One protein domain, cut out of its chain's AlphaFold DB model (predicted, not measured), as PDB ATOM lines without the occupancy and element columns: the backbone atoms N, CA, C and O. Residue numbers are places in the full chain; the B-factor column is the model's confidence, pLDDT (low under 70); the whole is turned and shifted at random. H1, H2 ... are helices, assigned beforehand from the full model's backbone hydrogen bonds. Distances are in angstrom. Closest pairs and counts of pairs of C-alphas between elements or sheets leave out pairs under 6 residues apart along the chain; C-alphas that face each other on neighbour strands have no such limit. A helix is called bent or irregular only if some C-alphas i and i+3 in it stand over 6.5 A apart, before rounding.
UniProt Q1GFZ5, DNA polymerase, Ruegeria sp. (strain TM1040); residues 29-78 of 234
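What this domain is: This is residues 29 to 78 of the 234 residues of the protein "DNA polymerase" of Ruegeria sp. (strain TM1040) (UniProt Q1GFZ5). A short helix, H1, and the second arm, H2b, of a long bent helix make a V, meeting near the end of H1 and the beginning of H2b; the first arm, H2a, reaches away from the point of the V. The link of residues 40 to 48 runs out from H1 to the far end of H2a, and residues 71 to 76 stick out. The printed part has 50 residues, with two named helices, H1 then H2, and no named strand; its class is all helix. It is loose, with a radius of gyration of the C-alphas of 12.3 A, and only just elongated, with spans of 37 by 19 by 13 A.

How they stand to each other: H1, residues 30 to 39, is joined by a short link of 9 residues to H2, residues 49 to 73. By its hydrogen bonds H2 was assigned as one helix, but it is bent: C-alphas 58 and 61 are 7.7 A apart. Its arms, H2a of residues 49 to 58 and H2b of residues 61 to 73, stand at a steep tilt of 63 degrees. H1 and H2a are apart. H1 and H2b touch, the closest C-alphas being those of Glu 37 and Ala 64, 5.0 A apart. They run opposite ways at a steep tilt of 64 degrees. Every O i to N i+4 pair is within hydrogen-bond range in H1 and H2a, and 6 of 9 are in H2b.

Where its parts are: H1 begins at C-alpha 30, (219.636, 264.703, 166.249), and measures 14.6 A. H2a begins at C-alpha 49, (199.872, 247.715, 179.712), and measures 14.3 A. H2b measures 19.9 A and ends at C-alpha 73, (220.267, 274.343, 181.191).

The domain as a whole: The C-alphas farthest apart, those of Glu 50 and Gly 75, are 37.6 A apart. Residues 71 to 76, of which 71 to 73 belong to H2, stand free. The printed part has no cut, and no printed residue is under 70 in pLDDT.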
ATOM      1  N   ASP A  29     222.279 267.880 168.484       93.75
ATOM      2  CA  ASP A  29     222.542 266.522 167.994       93.75
ATOM      3  C   ASP A  29     221.236 265.725 167.833       93.75
ATOM      4  O   ASP A  29     220.619 265.294 168.812       93.75
ATOM      5  N   GLU A  30     220.834 265.484 166.584       91.38
ATOM      6  CA  GLU A  30     219.636 264.703 166.249       91.38
ATOM      7  C   GLU A  30     219.694 263.262 166.775       91.38
ATOM      8  O   GLU A  30     218.671 262.695 167.167       91.38
ATOM      9  N   SER A  31     220.887 262.660 166.845       94.94
ATOM     10  CA  SER A  31     221.039 261.299 167.371       94.94
ATOM     11  C   SER A  31     220.711 261.237 168.864       94.94
ATOM     12  O   SER A  31     220.152 260.249 169.350       94.94
ATOM     13  N   TYR A  32     220.959 262.330 169.588       95.38
ATOM     14  CA  TYR A  32     220.616 262.426 170.996       95.38
ATOM     15  C   TYR A  32     219.105 262.530 171.221       95.38
ATOM     16  O   TYR A  32     218.599 261.966 172.193       95.38
ATOM     17  N   LEU A  33     218.356 263.165 170.311       94.94
ATOM     18  CA  LEU A  33     216.892 263.167 170.370       94.94
ATOM     19  C   LEU A  33     216.330 261.741 170.247       94.94
ATOM     20  O   LEU A  33     215.454 261.358 171.022       94.94
ATOM     21  N   ILE A  34     216.890 260.922 169.351       94.50
ATOM     22  CA  ILE A  34     216.513 259.505 169.211       94.50
ATOM     23  C   ILE A  34     216.782 258.740 170.517       94.50
ATOM     24  O   ILE A  34     215.957 257.939 170.967       94.50
ATOM     25  N   ASP A  35     217.919 258.997 171.162       95.81
ATOM     26  CA  ASP A  35     218.242 258.404 172.461       95.81
ATOM     27  C   ASP A  35     217.289 258.858 173.574       95.81
ATOM     28  O   ASP A  35     216.942 258.058 174.449       95.81
ATOM     29  N   LEU A  36     216.860 260.122 173.562       95.75
ATOM     30  CA  LEU A  36     215.872 260.645 174.503       95.75
ATOM     31  C   LEU A  36     214.514 259.976 174.297       95.75
ATOM     32  O   LEU A  36     213.937 259.505 175.276       95.75
ATOM     33  N   GLU A  37     214.054 259.827 173.050       95.00
ATOM     34  CA  GLU A  37     212.816 259.106 172.721       95.00
ATOM     35  C   GLU A  37     212.823 257.670 173.257       95.00
ATOM     36  O   GLU A  37     211.832 257.214 173.834       95.00
ATOM     37  N   ARG A  38     213.955 256.965 173.133       94.75
ATOM     38  CA  ARG A  38     214.133 255.604 173.674       94.75
ATOM     39  C   ARG A  38     214.098 255.556 175.201       94.75
ATOM     40  O   ARG A  38     213.729 254.530 175.770       94.75
ATOM     41  N   LYS A  39     214.503 256.638 175.871       94.81
ATOM     42  CA  LYS A  39     214.562 256.743 177.337       94.81
ATOM     43  C   LYS A  39     213.264 257.242 177.963       94.81
ATOM     44  O   LYS A  39     213.164 257.203 179.191       94.81
ATOM     45  N   VAL A  40     212.283 257.685 177.172       94.88
ATOM     46  CA  VAL A  40     210.992 258.134 177.706       94.88
ATOM     47  C   VAL A  40     210.309 256.994 178.452       94.88
ATOM     48  O   VAL A  40     210.054 255.919 177.907       94.88
ATOM     49  N   LYS A  41     209.980 257.261 179.717       93.25
ATOM     50  CA  LYS A  41     209.239 256.346 180.582       93.25
ATOM     51  C   LYS A  41     207.835 256.894 180.824       93.25
ATOM     52  O   LYS A  41     207.694 258.103 181.004       93.25
ATOM     53  N   PRO A  42     206.811 256.027 180.856       92.50
ATOM     54  CA  PRO A  42     205.475 256.440 181.247       92.50
ATOM     55  C   PRO A  42     205.446 256.874 182.723       92.50
ATOM     56  O   PRO A  42     206.291 256.437 183.515       92.50
ATOM     57  N   PRO A  43     204.456 257.688 183.119       93.50
ATOM     58  CA  PRO A  43     204.188 258.006 184.513       93.50
ATOM     59  C   PRO A  43     204.090 256.749 185.387       93.50
ATOM     60  O   PRO A  43     203.393 255.793 185.046       93.50
ATOM     61  N   ALA A  44     204.756 256.758 186.546       93.38
ATOM     62  CA  ALA A  44     204.843 255.596 187.443       93.38
ATOM     63  C   ALA A  44     203.484 255.124 188.007       93.38
ATOM     64  O   ALA A  44     203.368 254.011 188.519       93.38
ATOM     65  N   ASN A  45     202.446 255.960 187.925       94.25
ATOM     66  CA  ASN A  45     201.080 255.632 188.328       94.25
ATOM     67  C   ASN A  45     200.309 254.809 187.275       94.25
ATOM     68  O   ASN A  45     199.309 254.178 187.625       94.25
ATOM     69  N   LEU A  46     200.756 254.768 186.014       92.44
ATOM     70  CA  LEU A  46     200.158 253.926 184.977       92.44
ATOM     71  C   LEU A  46     200.667 252.487 185.110       92.44
ATOM     72  O   LEU A  46     201.837 252.204 184.881       92.44
ATOM     73  N   LYS A  47     199.766 251.566 185.474       92.19
ATOM     74  CA  LYS A  47     200.091 250.139 185.681       92.19
ATOM     75  C   LYS A  47     199.541 249.206 184.602       92.19
ATOM     76  O   LYS A  47     200.025 248.090 184.457       92.19
ATOM     77  N   LYS A  48     198.502 249.632 183.878       95.00
ATOM     78  CA  LYS A  48     197.856 248.817 182.841       95.00
ATOM     79  C   LYS A  48     198.682 248.878 181.547       95.00
ATOM     80  O   LYS A  48     198.916 249.997 181.083       95.00
ATOM     81  N   PRO A  49     199.070 247.739 180.940       93.19
ATOM     82  CA  PRO A  49     199.872 247.715 179.712       93.19
ATOM     83  C   PRO A  49     199.282 248.556 178.572       93.19
ATOM     84  O   PRO A  49     199.982 249.374 177.991       93.19
ATOM     85  N   GLU A  50     197.974 248.448 178.339       93.62
ATOM     86  CA  GLU A  50     197.255 249.207 177.303       93.62
ATOM     87  C   GLU A  50     197.316 250.725 177.538       93.62
ATOM     88  O   GLU A  50     197.490 251.512 176.611       93.62
ATOM     89  N   SER A  51     197.206 251.162 178.799       93.38
ATOM     90  CA  SER A  51     197.307 252.583 179.155       93.38
ATOM     91  C   SER A  51     198.734 253.110 179.006       93.38
ATOM     92  O   SER A  51     198.917 254.263 178.626       93.38
ATOM     93  N   ILE A  52     199.738 252.274 179.288       93.38
ATOM     94  CA  ILE A  52     201.152 252.599 179.075       93.38
ATOM     95  C   ILE A  52     201.437 252.760 177.580       93.38
ATOM     96  O   ILE A  52     202.048 253.749 177.182       93.38
ATOM     97  N   GLU A  53     200.992 251.811 176.758       93.69
ATOM     98  CA  GLU A  53     201.202 251.840 175.311       93.69
ATOM     99  C   GLU A  53     200.532 253.061 174.678       93.69
ATOM    100  O   GLU A  53     201.188 253.807 173.950       93.69
ATOM    101  N   LYS A  54     199.273 253.330 175.047       95.19
ATOM    102  CA  LYS A  54     198.554 254.530 174.610       95.19
ATOM    103  C   LYS A  54     199.297 255.808 175.002       95.19
ATOM    104  O   LYS A  54     199.527 256.667 174.154       95.19
ATOM    105  N   TRP A  55     199.725 255.921 176.262       96.12
ATOM    106  CA  TRP A  55     200.451 257.103 176.726       96.12
ATOM    107  C   TRP A  55     201.766 257.294 175.967       96.12
ATOM    108  O   TRP A  55     202.079 258.407 175.554       96.12
ATOM    109  N   LEU A  56     202.525 256.217 175.745       93.81
ATOM    110  CA  LEU A  56     203.777 256.274 174.991       93.81
ATOM    111  C   LEU A  56     203.542 256.671 173.530       93.81
ATOM    112  O   LEU A  56     204.308 257.475 173.005       93.81
ATOM    113  N   ALA A  57     202.497 256.156 172.885       93.44
ATOM    114  CA  ALA A  57     202.150 256.535 171.517       93.44
ATOM    115  C   ALA A  57     201.827 258.036 171.400       93.44
ATOM    116  O   ALA A  57     202.249 258.680 170.441       93.44
ATOM    117  N   GLU A  58     201.136 258.598 172.394       95.06
ATOM    118  CA  GLU A  58     200.700 260.000 172.400       95.06
ATOM    119  C   GLU A  58     201.795 260.981 172.869       95.06
ATOM    120  O   GLU A  58     201.852 262.107 172.382       95.06
ATOM    121  N   ASN A  59     202.675 260.575 173.793       96.44
ATOM    122  CA  ASN A  59     203.545 261.505 174.531       96.44
ATOM    123  C   ASN A  59     205.047 261.283 174.324       96.44
ATOM    124  O   ASN A  59     205.844 262.117 174.746       96.44
ATOM    125  N   ARG A  60     205.482 260.179 173.697       94.94
ATOM    126  CA  ARG A  60     206.922 259.873 173.593       94.94
ATOM    127  C   ARG A  60     207.707 260.981 172.896       94.94
ATOM    128  O   ARG A  60     208.741 261.400 173.404       94.94
ATOM    129  N   LYS A  61     207.207 261.469 171.761       94.31
ATOM    130  CA  LYS A  61     207.893 262.511 170.985       94.31
ATOM    131  C   LYS A  61     207.943 263.840 171.733       94.31
ATOM    132  O   LYS A  61     209.010 264.427 171.856       94.31
ATOM    133  N   SER A  62     206.813 264.297 172.273       95.62
ATOM    134  CA  SER A  62     206.749 265.563 173.015       95.62
ATOM    135  C   SER A  62     207.612 265.529 174.277       95.62
ATOM    136  O   SER A  62     208.362 266.471 174.515       95.62
ATOM    137  N   ALA A  63     207.599 264.423 175.029       96.00
ATOM    138  CA  ALA A  63     208.451 264.250 176.205       96.00
ATOM    139  C   ALA A  63     209.949 264.247 175.851       96.00
ATOM    140  O   ALA A  63     210.762 264.781 176.604       96.00
ATOM    141  N   ALA A  64     210.327 263.668 174.707       96.38
ATOM    142  CA  ALA A  64     211.707 263.699 174.233       96.38
ATOM    143  C   ALA A  64     212.142 265.107 173.804       96.38
ATOM    144  O   ALA A  64     213.237 265.530 174.159       96.38
ATOM    145  N   ILE A  65     211.275 265.852 173.109       94.94
ATOM    146  CA  ILE A  65     211.522 267.251 172.727       94.94
ATOM    147  C   ILE A  65     211.650 268.142 173.969       94.94
ATOM    148  O   ILE A  65     212.548 268.974 174.031       94.94
ATOM    149  N   GLU A  66     210.809 267.946 174.986       95.62
ATOM    150  CA  GLU A  66     210.914 268.669 176.260       95.62
ATOM    151  C   GLU A  66     212.204 268.309 177.019       95.62
ATOM    152  O   GLU A  66     212.860 269.166 177.609       95.62
ATOM    153  N   ALA A  67     212.608 267.036 177.003       96.38
ATOM    154  CA  ALA A  67     213.881 266.627 177.589       96.38
ATOM    155  C   ALA A  67     215.073 267.229 176.829       96.38
ATOM    156  O   ALA A  67     216.052 267.632 177.458       96.38
ATOM    157  N   LEU A  68     214.979 267.325 175.498       96.94
ATOM    158  CA  LEU A  68     215.981 267.978 174.666       96.94
ATOM    159  C   LEU A  68     216.035 269.473 174.981       96.94
ATOM    160  O   LEU A  68     217.124 269.981 175.221       96.94
ATOM    161  N   SER A  69     214.897 270.169 175.061       96.38
ATOM    162  CA  SER A  69     214.873 271.610 175.339       96.38
ATOM    163  C   SER A  69     215.542 271.946 176.672       96.38
ATOM    164  O   SER A  69     216.351 272.865 176.729       96.38
ATOM    165  N   LYS A  70     215.337 271.126 177.711       96.81
ATOM    166  CA  LYS A  70     215.986 271.284 179.027       96.81
ATOM    167  C   LYS A  70     217.511 271.178 178.998       96.81
ATOM    168  O   LYS A  70     218.160 271.598 179.954       96.81
ATOM    169  N   THR A  71     218.107 270.651 177.929       97.75
ATOM    170  CA  THR A  71     219.570 270.648 177.784       97.75
ATOM    171  C   THR A  71     220.152 272.050 177.603       97.75
ATOM    172  O   THR A  71     221.347 272.212 177.839       97.75
ATOM    173  N   SER A  72     219.338 273.071 177.294       97.56
ATOM    174  CA  SER A  72     219.769 274.474 177.370       97.56
ATOM    175  C   SER A  72     220.218 274.874 178.779       97.56
ATOM    176  O   SER A  72     220.983 275.818 178.924       97.56
ATOM    177  N   PHE A  73     219.822 274.126 179.816       97.12
ATOM    178  CA  PHE A  73     220.267 274.343 181.191       97.12
ATOM    179  C   PHE A  73     221.449 273.454 181.617       97.12
ATOM    180  O   PHE A  73     221.903 273.523 182.760       97.12
ATOM    181  N   ASP A  74     221.968 272.606 180.723       96.06
ATOM    182  CA  ASP A  74     223.080 271.704 181.014       96.06
ATOM    183  C   ASP A  74     224.232 271.868 180.022       96.06
ATOM    184  O   ASP A  74     224.215 271.317 178.923       96.06
ATOM    185  N   GLY A  75     225.313 272.513 180.470       95.12
ATOM    186  CA  GLY A  75     226.542 272.656 179.682       95.12
ATOM    187  C   GLY A  75     227.218 271.334 179.294       95.12
ATOM    188  O   GLY A  75     228.194 271.345 178.556       95.12
ATOM    189  N   GLY A  76     226.744 270.177 179.768       95.50
ATOM    190  CA  GLY A  76     227.186 268.875 179.265       95.50
ATOM    191  C   GLY A  76     226.610 268.520 177.889       95.50
ATOM    192  O   GLY A  76     227.163 267.658 177.206       95.50
ATOM    193  N   ARG A  77     225.507 269.159 177.479       95.88
ATOM    194  CA  ARG A  77     224.759 268.833 176.253       95.88
ATOM    195  C   ARG A  77     224.345 270.055 175.440       95.88
ATOM    196  O   ARG A  77     224.413 269.982 174.219       95.88
ATOM    197  N   GLY A  78     223.907 271.127 176.097       98.06
ATOM    198  CA  GLY A  78     223.564 272.383 175.440       98.06
ATOM    199  C   GLY A  78     224.787 273.111 174.888       98.06
ATOM    200  O   GLY A  78     225.928 272.681 175.077       98.06
TER     201      GLY A  78